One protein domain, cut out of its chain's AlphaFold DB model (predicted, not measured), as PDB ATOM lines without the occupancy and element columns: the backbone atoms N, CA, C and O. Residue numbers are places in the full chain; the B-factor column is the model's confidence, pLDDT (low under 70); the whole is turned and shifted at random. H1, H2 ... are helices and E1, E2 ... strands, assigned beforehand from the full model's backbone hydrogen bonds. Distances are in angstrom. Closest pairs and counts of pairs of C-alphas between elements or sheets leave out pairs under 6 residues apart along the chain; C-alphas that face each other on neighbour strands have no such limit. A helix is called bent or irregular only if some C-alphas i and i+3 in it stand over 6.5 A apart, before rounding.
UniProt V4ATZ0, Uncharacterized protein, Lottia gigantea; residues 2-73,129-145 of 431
ATOM      1  N   ASP A   2     156.390 184.273  77.782       41.88
ATOM      2  CA  ASP A   2     157.719 184.066  78.362       41.88
ATOM      3  C   ASP A   2     158.176 185.332  79.111       41.88
ATOM      4  O   ASP A   2     158.894 186.178  78.588       41.88
ATOM      5  N   THR A   3     157.694 185.487  80.346       50.44
ATOM      6  CA  THR A   3     157.787 186.709  81.173       50.44
ATOM      7  C   THR A   3     159.209 187.166  81.509       50.44
ATOM      8  O   THR A   3     159.401 188.293  81.957       50.44
ATOM      9  N   THR A   4     160.224 186.325  81.298       50.22
ATOM     10  CA  THR A   4     161.629 186.702  81.543       50.22
ATOM     11  C   THR A   4     162.240 187.540  80.418       50.22
ATOM     12  O   THR A   4     163.159 188.311  80.677       50.22
ATOM     13  N   SER A   5     161.697 187.430  79.200       50.16
ATOM     14  CA  SER A   5     162.190 188.065  77.965       50.16
ATOM     15  C   SER A   5     161.788 189.545  77.832       50.16
ATOM     16  O   SER A   5     162.321 190.270  76.998       50.16
ATOM     17  N   GLU A   6     160.848 190.004  78.665       63.72
ATOM     18  CA  GLU A   6     160.226 191.332  78.569       63.72
ATOM     19  C   GLU A   6     160.545 192.240  79.764       63.72
ATOM     20  O   GLU A   6     160.105 193.385  79.792       63.72
ATOM     21  N   MET A   7     161.318 191.784  80.755       75.38
ATOM     22  CA  MET A   7     161.504 192.539  82.001       75.38
ATOM     23  C   MET A   7     162.094 193.940  81.790       75.38
ATOM     24  O   MET A   7     161.605 194.884  82.401       75.38
ATOM     25  N   LEU A   8     163.095 194.106  80.917       78.38
ATOM     26  CA  LEU A   8     163.637 195.440  80.613       78.38
ATOM     27  C   LEU A   8     162.696 196.280  79.732       78.38
ATOM     28  O   LEU A   8     162.828 197.499  79.683       78.38
ATOM     29  N   SER A   9     161.717 195.652  79.071       73.38
ATOM     30  CA  SER A   9     160.652 196.356  78.342       73.38
ATOM     31  C   SER A   9     159.474 196.767  79.234       73.38
ATOM     32  O   SER A   9     158.704 197.649  78.862       73.38
ATOM     33  N   MET A  10     159.340 196.179  80.430       79.12
ATOM     34  CA  MET A  10     158.340 196.606  81.408       79.12
ATOM     35  C   MET A  10     158.689 198.007  81.912       79.12
ATOM     36  O   MET A  10     159.791 198.239  82.413       79.12
ATOM     37  N   HIS A  11     157.742 198.941  81.840       72.62
ATOM     38  CA  HIS A  11     157.935 200.260  82.433       72.62
ATOM     39  C   HIS A  11     157.984 200.157  83.966       72.62
ATOM     40  O   HIS A  11     157.060 199.585  84.561       72.62
ATOM     41  N   PRO A  12     159.021 200.716  84.622       74.00
ATOM     42  CA  PRO A  12     159.061 200.801  86.075       74.00
ATOM     43  C   PRO A  12     157.800 201.482  86.610       74.00
ATOM     44  O   PRO A  12     157.290 202.443  86.027       74.00
ATOM     45  N   LYS A  13     157.271 200.972  87.724       83.00
ATOM     46  CA  LYS A  13     156.094 201.563  88.368       83.00
ATOM     47  C   LYS A  13     156.460 202.942  88.922       83.00
ATOM     48  O   LYS A  13     157.574 203.159  89.395       83.00
ATOM     49  N   ARG A  14     155.506 203.876  88.918       87.56
ATOM     50  CA  ARG A  14     155.666 205.153  89.625       87.56
ATOM     51  C   ARG A  14     155.505 204.905  91.125       87.56
ATOM     52  O   ARG A  14     154.382 204.768  91.605       87.56
ATOM     53  N   TYR A  15     156.623 204.827  91.839       93.56
ATOM     54  CA  TYR A  15     156.622 204.566  93.277       93.56
ATOM     55  C   TYR A  15     156.092 205.757  94.081       93.56
ATOM     56  O   TYR A  15     156.362 206.916  93.761       93.56
ATOM     57  N   ASN A  16     155.325 205.460  95.127       91.38
ATOM     58  CA  ASN A  16     154.747 206.452  96.020       91.38
ATOM     59  C   ASN A  16     155.813 206.947  97.022       91.38
ATOM     60  O   ASN A  16     156.326 206.138  97.797       91.38
ATOM     61  N   PRO A  17     156.126 208.258  97.056       89.06
ATOM     62  CA  PRO A  17     157.197 208.809  97.888       89.06
ATOM     63  C   PRO A  17     156.910 208.776  99.399       89.06
ATOM     64  O   PRO A  17     157.825 209.013 100.186       89.06
ATOM     65  N   LYS A  18     155.669 208.487  99.819       88.44
ATOM     66  CA  LYS A  18     155.306 208.321 101.240       88.44
ATOM     67  C   LYS A  18     155.955 207.091 101.880       88.44
ATOM     68  O   LYS A  18     156.130 207.038 103.097       88.44
ATOM     69  N   PHE A  19     156.333 206.109 101.062       91.19
ATOM     70  CA  PHE A  19     156.967 204.881 101.512       91.19
ATOM     71  C   PHE A  19     158.460 204.929 101.236       91.19
ATOM     72  O   PHE A  19     158.911 205.309 100.155       91.19
ATOM     73  N   LYS A  20     159.247 204.466 102.205       90.62
ATOM     74  CA  LYS A  20     160.680 204.261 101.995       90.62
ATOM     75  C   LYS A  20     160.958 203.128 101.003       90.62
ATOM     76  O   LYS A  20     161.932 203.185 100.259       90.62
ATOM     77  N   ASN A  21     160.106 202.104 100.994       95.50
ATOM     78  CA  ASN A  21     160.168 201.025 100.013       95.50
ATOM     79  C   ASN A  21     159.572 201.479  98.673       95.50
ATOM     80  O   ASN A  21     158.646 202.291  98.665       95.50
ATOM     81  N   PRO A  22     160.016 200.903  97.545       95.75
ATOM     82  CA  PRO A  22     159.366 201.101  96.254       95.75
ATOM     83  C   PRO A  22     157.961 200.474  96.252       95.75
ATOM     84  O   PRO A  22     157.800 199.292  95.937       95.75
ATOM     85  N   CYS A  23     156.951 201.259  96.641       96.12
ATOM     86  CA  CYS A  23     155.561 200.814  96.745       96.12
ATOM     87  C   CYS A  23     154.625 201.533  95.769       96.12
ATOM     88  O   CYS A  23     154.857 202.684  95.399       96.12
ATOM     89  N   TRP A  24     153.546 200.865  95.371       95.12
ATOM     90  CA  TRP A  24     152.466 201.421  94.554       95.12
ATOM     91  C   TRP A  24     151.138 200.745  94.902       95.12
ATOM     92  O   TRP A  24     151.116 199.630  95.418       95.12
ATOM     93  N   TYR A  25     150.035 201.421  94.598       94.38
ATOM     94  CA  TYR A  25     148.701 200.841  94.714       94.38
ATOM     95  C   TYR A  25     148.313 200.115  93.432       94.38
ATOM     96  O   TYR A  25     148.592 200.592  92.330       94.38
ATOM     97  N   GLU A  26     147.654 198.976  93.591       92.81
ATOM     98  CA  GLU A  26     147.091 198.182  92.504       92.81
ATOM     99  C   GLU A  26     145.632 197.843  92.813       92.81
ATOM    100  O   GLU A  26     145.297 197.541  93.962       92.81
ATOM    101  N   ASP A  27     144.776 197.898  91.792       93.19
ATOM    102  CA  ASP A  27     143.364 197.540  91.923       93.19
ATOM    103  C   ASP A  27     143.225 196.040  92.213       93.19
ATOM    104  O   ASP A  27     143.834 195.189  91.555       93.19
ATOM    105  N   LEU A  28     142.413 195.709  93.212       91.69
ATOM    106  CA  LEU A  28     142.217 194.350  93.692       91.69
ATOM    107  C   LEU A  28     140.887 193.807  93.164       91.69
ATOM    108  O   LEU A  28     139.844 193.942  93.789       91.69
ATOM    109  N   THR A  29     140.916 193.180  91.991       85.88
ATOM    110  CA  THR A  29     139.685 192.756  91.295       85.88
ATOM    111  C   THR A  29     139.220 191.345  91.646       85.88
ATOM    112  O   THR A  29     138.059 191.008  91.420       85.88
ATOM    113  N   VAL A  30     140.108 190.498  92.178       86.06
ATOM    114  CA  VAL A  30     139.802 189.108  92.538       86.06
ATOM    115  C   VAL A  30     140.534 188.688  93.818       86.06
ATOM    116  O   VAL A  30     141.682 189.075  94.018       86.06
ATOM    117  N   PRO A  31     139.941 187.838  94.675       74.56
ATOM    118  CA  PRO A  31     140.599 187.372  95.902       74.56
ATOM    119  C   PRO A  31     141.675 186.301  95.646       74.56
ATOM    120  O   PRO A  31     142.614 186.124  96.425       74.56
ATOM    121  N   ALA A  32     141.570 185.581  94.526       81.38
ATOM    122  CA  ALA A  32     142.422 184.444  94.178       81.38
ATOM    123  C   ALA A  32     143.714 184.831  93.425       81.38
ATOM    124  O   ALA A  32     144.233 184.033  92.644       81.38
ATOM    125  N   VAL A  33     144.262 186.025  93.672       87.44
ATOM    126  CA  VAL A  33     145.482 186.546  93.012       87.44
ATOM    127  C   VAL A  33     146.694 185.607  93.101       87.44
ATOM    128  O   VAL A  33     147.536 185.614  92.211       87.44
ATOM    129  N   TYR A  34     146.763 184.737  94.114       92.50
ATOM    130  CA  TYR A  34     147.887 183.811  94.321       92.50
ATOM    131  C   TYR A  34     147.673 182.401  93.759       92.50
ATOM    132  O   TYR A  34     148.550 181.548  93.923       92.50
ATOM    133  N   ALA A  35     146.527 182.113  93.130       86.94
ATOM    134  CA  ALA A  35     146.150 180.750  92.734       86.94
ATOM    135  C   ALA A  35     147.185 180.068  91.820       86.94
ATOM    136  O   ALA A  35     147.350 178.847  91.858       86.94
ATOM    137  N   HIS A  36     147.914 180.857  91.028       87.06
ATOM    138  CA  HIS A  36     148.927 180.372  90.093       87.06
ATOM    139  C   HIS A  36     150.370 180.570  90.576       87.06
ATOM    140  O   HIS A  36     151.298 180.108  89.905       87.06
ATOM    141  N   ASN A  37     150.570 181.182  91.749       90.25
ATOM    142  CA  ASN A  37     151.899 181.467  92.262       90.25
ATOM    143  C   ASN A  37     152.570 180.195  92.801       90.25
ATOM    144  O   ASN A  37     152.183 179.595  93.815       90.25
ATOM    145  N   LYS A  38     153.642 179.787  92.119       88.50
ATOM    146  CA  LYS A  38     154.332 178.510  92.361       88.50
ATOM    147  C   LYS A  38     155.210 178.515  93.609       88.50
ATOM    148  O   LYS A  38     155.634 177.443  94.047       88.50
ATOM    149  N   PHE A  39     155.461 179.666  94.242       89.62
ATOM    150  CA  PHE A  39     156.186 179.709  95.518       89.62
ATOM    151  C   PHE A  39     155.469 178.985  96.651       89.62
ATOM    152  O   PHE A  39     156.142 178.403  97.507       89.62
ATOM    153  N   SER A  40     154.141 178.905  96.598       88.56
ATOM    154  CA  SER A  40     153.338 178.084  97.510       88.56
ATOM    155  C   SER A  40     153.685 176.584  97.445       88.56
ATOM    156  O   SER A  40     153.570 175.875  98.445       88.56
ATOM    157  N   GLY A  41     154.161 176.096  96.294       87.62
ATOM    158  CA  GLY A  41     154.652 174.726  96.125       87.62
ATOM    159  C   GLY A  41     156.081 174.522  96.637       87.62
ATOM    160  O   GLY A  41     156.433 173.421  97.055       87.62
ATOM    161  N   TYR A  42     156.904 175.574  96.645       86.06
ATOM    162  CA  TYR A  42     158.292 175.500  97.111       86.06
ATOM    163  C   TYR A  42     158.448 175.719  98.619       86.06
ATOM    164  O   TYR A  42     159.412 175.219  99.203       86.06
ATOM    165  N   PHE A  43     157.556 176.492  99.243       91.25
ATOM    166  CA  PHE A  43     157.674 176.897 100.640       91.25
ATOM    167  C   PHE A  43     156.330 176.823 101.360       91.25
ATOM    168  O   PHE A  43     155.388 177.543 101.034       91.25
ATOM    169  N   HIS A  44     156.273 176.005 102.414       94.12
ATOM    170  CA  HIS A  44     155.080 175.886 103.251       94.12
ATOM    171  C   HIS A  44     154.671 177.229 103.879       94.12
ATOM    172  O   HIS A  44     153.497 177.575 103.881       94.12
ATOM    173  N   SER A  45     155.642 178.023 104.334       95.88
ATOM    174  CA  SER A  45     155.419 179.364 104.888       95.88
ATOM    175  C   SER A  45     154.761 180.328 103.895       95.88
ATOM    176  O   SER A  45     153.855 181.060 104.278       95.88
ATOM    177  N   VAL A  46     155.156 180.293 102.616       95.81
ATOM    178  CA  VAL A  46     154.515 181.099 101.561       95.81
ATOM    179  C   VAL A  46     153.094 180.612 101.299       95.81
ATOM    180  O   VAL A  46     152.183 181.423 101.185       95.81
ATOM    181  N   LYS A  47     152.870 179.293 101.261       95.25
ATOM    182  CA  LYS A  47     151.522 178.726 101.108       95.25
ATOM    183  C   LYS A  47     150.579 179.184 102.221       95.25
ATOM    184  O   LYS A  47     149.433 179.520 101.942       95.25
ATOM    185  N   THR A  48     151.050 179.181 103.466       96.31
ATOM    186  CA  THR A  48     150.274 179.661 104.617       96.31
ATOM    187  C   THR A  48     149.985 181.154 104.496       96.31
ATOM    188  O   THR A  48     148.829 181.548 104.613       96.31
ATOM    189  N   MET A  49     150.999 181.959 104.169       96.44
ATOM    190  CA  MET A  49     150.852 183.400 103.951       96.44
ATOM    191  C   MET A  49     149.827 183.726 102.856       96.44
ATOM    192  O   MET A  49     148.949 184.548 103.077       96.44
ATOM    193  N   PHE A  50     149.892 183.075 101.694       96.69
ATOM    194  CA  PHE A  50     148.944 183.338 100.607       96.69
ATOM    195  C   PHE A  50     147.508 182.965 100.962       96.69
ATOM    196  O   PHE A  50     146.593 183.676 100.572       96.69
ATOM    197  N   ARG A  51     147.289 181.893 101.735       95.38
ATOM    198  CA  ARG A  51     145.942 181.545 102.218       95.38
ATOM    199  C   ARG A  51     145.368 182.619 103.135       95.38
ATOM    200  O   ARG A  51     144.204 182.969 103.001       95.38
ATOM    201  N   GLU A  52     146.184 183.127 104.052       95.44
ATOM    202  CA  GLU A  52     145.804 184.221 104.947       95.44
ATOM    203  C   GLU A  52     145.457 185.484 104.151       95.44
ATOM    204  O   GLU A  52     144.375 186.037 104.327       95.44
ATOM    205  N   LEU A  53     146.324 185.881 103.217       95.94
ATOM    206  CA  LEU A  53     146.105 187.056 102.375       95.94
ATOM    207  C   LEU A  53     144.872 186.914 101.478       95.94
ATOM    208  O   LEU A  53     144.108 187.860 101.368       95.94
ATOM    209  N   THR A  54     144.617 185.740 100.890       95.69
ATOM    210  CA  THR A  54     143.392 185.497 100.109       95.69
ATOM    211  C   THR A  54     142.125 185.754 100.926       95.69
ATOM    212  O   THR A  54     141.201 186.372 100.407       95.69
ATOM    213  N   ASN A  55     142.089 185.342 102.197       94.38
ATOM    214  CA  ASN A  55     140.940 185.615 103.066       94.38
ATOM    215  C   ASN A  55     140.793 187.117 103.360       94.38
ATOM    216  O   ASN A  55     139.676 187.628 103.380       94.38
ATOM    217  N   ILE A  56     141.911 187.822 103.573       94.44
ATOM    218  CA  ILE A  56     141.919 189.278 103.783       94.44
ATOM    219  C   ILE A  56     141.381 189.984 102.536       94.44
ATOM    220  O   ILE A  56     140.449 190.771 102.640       94.44
ATOM    221  N   TRP A  57     141.899 189.645 101.357       95.12
ATOM    222  CA  TRP A  57     141.485 190.237 100.086       95.12
ATOM    223  C   TRP A  57     140.036 189.965  99.741       95.12
ATOM    224  O   TRP A  57     139.368 190.857  99.234       95.12
ATOM    225  N   GLN A  58     139.535 188.769 100.042       94.69
ATOM    226  CA  GLN A  58     138.118 188.478  99.883       94.69
ATOM    227  C   GLN A  58     137.263 189.442 100.708       94.69
ATOM    228  O   GLN A  58     136.366 190.072 100.157       94.69
ATOM    229  N   LYS A  59     137.599 189.623 101.987       93.81
ATOM    230  CA  LYS A  59     136.894 190.565 102.855       93.81
ATOM    231  C   LYS A  59     137.003 192.009 102.345       93.81
ATOM    232  O   LYS A  59     135.998 192.702 102.277       93.81
ATOM    233  N   THR A  60     138.193 192.447 101.929       93.00
ATOM    234  CA  THR A  60     138.403 193.794 101.367       93.00
ATOM    235  C   THR A  60     137.534 194.045 100.135       93.00
ATOM    236  O   THR A  60     136.947 195.112 100.021       93.00
ATOM    237  N   ILE A  61     137.420 193.069  99.230       94.31
ATOM    238  CA  ILE A  61     136.582 193.179  98.024       94.31
ATOM    239  C   ILE A  61     135.089 193.225  98.374       94.31
ATOM    240  O   ILE A  61     134.322 193.894  97.690       94.31
ATOM    241  N   GLU A  62     134.663 192.502  99.412       93.88
ATOM    242  CA  GLU A  62     133.268 192.494  99.870       93.88
ATOM    243  C   GLU A  62     132.871 193.809 100.571       93.88
ATOM    244  O   GLU A  62     131.705 194.201 100.511       93.88
ATOM    245  N   GLU A  63     133.820 194.493 101.222       93.44
ATOM    246  CA  GLU A  63     133.572 195.692 102.040       93.44
ATOM    247  C   GLU A  63     133.853 197.025 101.321       93.44
ATOM    248  O   GLU A  63     133.212 198.030 101.637       93.44
ATOM    249  N   ASP A  64     134.793 197.064 100.372       90.62
ATOM    250  CA  ASP A  64     135.213 198.286  99.677       90.62
ATOM    251  C   ASP A  64     134.630 198.362  98.256       90.62
ATOM    252  O   ASP A  64     134.741 197.434  97.459       90.62
ATOM    253  N   SER A  65     134.041 199.509  97.909       90.50
ATOM    254  CA  SER A  65     133.544 199.803  96.556       90.50
ATOM    255  C   SER A  65     134.648 199.948  95.497       90.50
ATOM    256  O   SER A  65     134.364 199.852  94.302       90.50
ATOM    257  N   ASN A  66     135.893 200.197  95.913       93.31
ATOM    258  CA  ASN A  66     137.060 200.325  95.043       93.31
ATOM    259  C   ASN A  66     138.298 199.686  95.703       93.31
ATOM    260  O   ASN A  66     139.240 200.399  96.067       93.31
ATOM    261  N   PRO A  67     138.298 198.353  95.875       94.50
ATOM    262  CA  PRO A  67     139.311 197.655  96.647       94.50
ATOM    263  C   PRO A  67     140.685 197.798  95.987       94.50
ATOM    264  O   PRO A  67     140.872 197.516  94.800       94.50
ATOM    265  N   LYS A  68     141.675 198.201  96.784       93.81
ATOM    266  CA  LYS A  68     143.077 198.309  96.368       93.81
ATOM    267  C   LYS A  68     143.976 197.568  97.336       93.81
ATOM    268  O   LYS A  68     143.665 197.436  98.514       93.81
ATOM    269  N   ARG A  69     145.127 197.121  96.836       93.94
ATOM    270  CA  ARG A  69     146.216 196.602  97.669       93.94
ATOM    271  C   ARG A  69     147.473 197.438  97.490       93.94
ATOM    272  O   ARG A  69     147.828 197.806  96.364       93.94
ATOM    273  N   LEU A  70     148.177 197.694  98.588       95.12
ATOM    274  CA  LEU A  70     149.545 198.185  98.526       95.12
ATOM    275  C   LEU A  70     150.475 197.050  98.082       95.12
ATOM    276  O   LEU A  70     150.471 195.953  98.640       95.12
ATOM    277  N   ARG A  71     151.303 197.330  97.081       96.00
ATOM    278  CA  ARG A  71     152.377 196.458  96.599       96.00
ATOM    279  C   ARG A  71     153.695 197.122  96.933       96.00
ATOM    280  O   ARG A  71     153.833 198.318  96.706       96.00
ATOM    281  N   CYS A  72     154.664 196.362  97.428       96.75
ATOM    282  CA  CYS A  72     155.997 196.873  97.732       96.75
ATOM    283  C   CYS A  72     157.068 195.916  97.220       96.75
ATOM    284  O   CYS A  72     156.907 194.700  97.269       96.75
ATOM    285  N   LEU A  73     158.186 196.473  96.767       97.25
ATOM    286  CA  LEU A  73     159.402 195.729  96.444       97.25
ATOM    287  C   LEU A  73     160.474 195.950  97.527       97.25
ATOM    288  O   LEU A  73     160.360 196.885  98.325       97.25
ATOM    289  N   ASP A 129     154.946 186.919  90.402       92.31
ATOM    290  CA  ASP A 129     155.193 185.825  91.353       92.31
ATOM    291  C   ASP A 129     156.200 186.234  92.443       92.31
ATOM    292  O   ASP A 129     156.111 185.768  93.583       92.31
ATOM    293  N   TYR A 130     157.184 187.067  92.081       94.62
ATOM    294  CA  TYR A 130     158.160 187.634  93.008       94.62
ATOM    295  C   TYR A 130     157.559 188.733  93.877       94.62
ATOM    296  O   TYR A 130     157.770 188.732  95.088       94.62
ATOM    297  N   THR A 131     156.810 189.648  93.267       94.38
ATOM    298  CA  THR A 131     156.201 190.789  93.959       94.38
ATOM    299  C   THR A 131     155.202 190.324  95.021       94.38
ATOM    300  O   THR A 131     155.227 190.831  96.140       94.38
ATOM    301  N   ASP A 132     154.414 189.283  94.734       95.81
ATOM    302  CA  ASP A 132     153.454 188.685  95.676       95.81
ATOM    303  C   ASP A 132     154.089 188.242  97.004       95.81
ATOM    304  O   ASP A 132     153.425 188.211  98.041       95.81
ATOM    305  N   LEU A 133     155.381 187.894  97.005       97.19
ATOM    306  CA  LEU A 133     156.092 187.471  98.217       97.19
ATOM    307  C   LEU A 133     156.160 188.573  99.280       97.19
ATOM    308  O   LEU A 133     156.396 188.271 100.451       97.19
ATOM    309  N   PHE A 134     155.956 189.826  98.876       97.81
ATOM    310  CA  PHE A 134     156.020 191.002  99.732       97.81
ATOM    311  C   PHE A 134     154.645 191.494 100.182       97.81
ATOM    312  O   PHE A 134     154.597 192.347 101.060       97.81
ATOM    313  N   ASP A 135     153.537 190.943  99.675       96.56
ATOM    314  CA  ASP A 135     152.187 191.465  99.938       96.56
ATOM    315  C   ASP A 135     151.831 191.492 101.430       96.56
ATOM    316  O   ASP A 135     151.257 192.465 101.909       96.56
ATOM    317  N   LYS A 136     152.234 190.475 102.208       96.44
ATOM    318  CA  LYS A 136     152.002 190.482 103.665       96.44
ATOM    319  C   LYS A 136     152.771 191.600 104.365       96.44
ATOM    320  O   LYS A 136     152.274 192.189 105.320       96.44
ATOM    321  N   VAL A 137     153.985 191.883 103.904       96.75
ATOM    322  CA  VAL A 137     154.795 192.965 104.461       96.75
ATOM    323  C   VAL A 137     154.274 194.321 103.994       96.75
ATOM    324  O   VAL A 137     154.233 195.241 104.798       96.75
ATOM    325  N   ALA A 138     153.832 194.443 102.742       96.38
ATOM    326  CA  ALA A 138     153.203 195.652 102.221       96.38
ATOM    327  C   ALA A 138     151.937 196.000 103.015       96.38
ATOM    328  O   ALA A 138     151.813 197.127 103.481       96.38
ATOM    329  N   LEU A 139     151.075 195.010 103.282       94.50
ATOM    330  CA  LEU A 139     149.910 195.177 104.150       94.50
ATOM    331  C   LEU A 139     150.313 195.679 105.544       94.50
ATOM    332  O   LEU A 139     149.688 196.590 106.075       94.50
ATOM    333  N   TYR A 140     151.373 195.124 106.136       93.44
ATOM    334  CA  TYR A 140     151.866 195.600 107.430       93.44
ATOM    335  C   TYR A 140     152.411 197.035 107.361       93.44
ATOM    336  O   TYR A 140     152.077 197.847 108.215       93.44
ATOM    337  N   ILE A 141     153.209 197.361 106.340       92.38
ATOM    338  CA  ILE A 141     153.767 198.703 106.116       92.38
ATOM    339  C   ILE A 141     152.651 199.746 106.022       92.38
ATOM    340  O   ILE A 141     152.768 200.804 106.633       92.38
ATOM    341  N   GLU A 142     151.580 199.438 105.291       90.25
ATOM    342  CA  GLU A 142     150.433 200.329 105.098       90.25
ATOM    343  C   GLU A 142     149.747 200.725 106.410       90.25
ATOM    344  O   GLU A 142     149.286 201.852 106.543       90.25
ATOM    345  N   HIS A 143     149.716 199.826 107.393       85.69
ATOM    346  CA  HIS A 143     148.983 200.030 108.646       85.69
ATOM    347  C   HIS A 143     149.843 200.597 109.783       85.69
ATOM    348  O   HIS A 143     149.338 200.809 110.887       85.69
ATOM    349  N   VAL A 144     151.142 200.816 109.561       80.44
ATOM    350  CA  VAL A 144     152.027 201.390 110.582       80.44
ATOM    351  C   VAL A 144     152.224 202.878 110.340       80.44
ATOM    352  O   VAL A 144     152.734 203.279 109.298       80.44
ATOM    353  N   HIS A 145     151.894 203.671 111.359       68.12
ATOM    354  CA  HIS A 145     152.108 205.114 111.398       68.12
ATOM    355  C   HIS A 145     153.322 205.465 112.270       68.12
ATOM    356  O   HIS A 145     153.485 204.921 113.366       68.12
TER     357      HIS A 145
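AT A GLANCE: This is residues 2 to 73 and 129 to 145 of the 431 residues of an uncharacterized protein of Lottia gigantea (UniProt V4ATZ0). A short ribbon of two strands, E1 and E2, has the helix H3 packed on it, mainly on E2, and the long helix H2 meets H3 at a steep angle, with the small helix H1 making a corner before H2. From this body a long stretch without a named element leads away, and its residues 2 to 12 stick out free. The printed part has 89 residues, with three named helices and two named strands in the order E1, H1, H2, E2, H3; the sheet has the order E1 - E2 and is antiparallel, and the class is mixed, helices and strands. The whole is compact, with a radius of gyration of the C-alphas of 13.7 A, and the C-alphas span 36 by 34 by 23 A along their three main axes.

IN THESE COORDINATES: The printed part begins at Asp 2, whose C-alpha is at (157.719, 184.066, 78.362), and residues 2 to 22 hold no named element. E1 is the strand of residues 23 to 27, 13.5 A from first to last C-alpha, and begins with C-alpha 23 at (155.561, 200.814, 96.745). H1 is a helix of four residues, 39 to 42. H2, the longest helix, holds residues 44 to 63 and measures 29.3 A from C-alpha 44 at (155.080, 175.886, 103.251) to C-alpha 63 at (133.572, 195.692, 102.040). E2 is the strand of residues 68 to 72, 13.1 A long. Beyond the cut, H3 holds residues 129 to 142, is 20.5 A long and ends with C-alpha 142 at (150.433, 200.329, 105.098). H3 is irregular: C-alphas 133 and 136 are 7.4 A apart, against about 5 A in a regular helix, and its line is a rough one.

HOW THE PARTS SIT: E1 and E2 are antiparallel neighbours, with 152 degrees between their N-to-C directions. C-alphas 23 and 72 face each other at 4.1 A, and C-alphas 27 and 68 at 4.5 A. Across the pair, N 24 and O 71 are within hydrogen-bond range at 2.9 A, and N 71 and O 24 at 2.8 A. Between E2 and H3, 15 pairs of C-alphas are within 8 A, the closest being those of Cys 72 and Ala 138 at 5.4 A. Between E1 and H3 there is 1 such pair, the C-alphas of Cys 23 and Ala 138, 7.9 A apart. H2 and H3 touch, through residues 46 to 53 of H2 and 133 to 136 of H3; their closest C-alphas, those of Leu 53 and Lys 136, are 6.9 A apart. Their lines stand at a steep tilt of 60 degrees, and they run the same way. H2 and E2 are near each other, with 5 pairs of C-alphas within 10 A, while H2 and E1 are apart. H1 and H2 touch only at the corner by their link; the closest C-alphas are those of Ser 40 and Lys 47, 4.1 A apart. H1 and H3 are close but not clearly touching, with the C-alphas of Phe 39 and Asp 129 closest at 7.5 A. In H2 every O i to N i+4 pair is within hydrogen-bond range, in H3 5 of 10 are, and H1 is too short for such a pair.

THE WHOLE: The two C-alphas farthest apart are those of Asp 2 and His 145, at 39.6 A. Without residues 2 to 12, the body of 78 residues spans 34 by 27 by 23 A. Residues 74 to 128 are not printed, and C-alphas 73 and 129 are 11.9 A apart across the cut, which lies in the link from E2 to H3. The link from E1 to H1, 11 residues, is long; those from H1 to H2 and from H2 to E2 are tight. The mean pLDDT of the printed part is 88.6, and residues 2 to 6 and residue 145 are under 70.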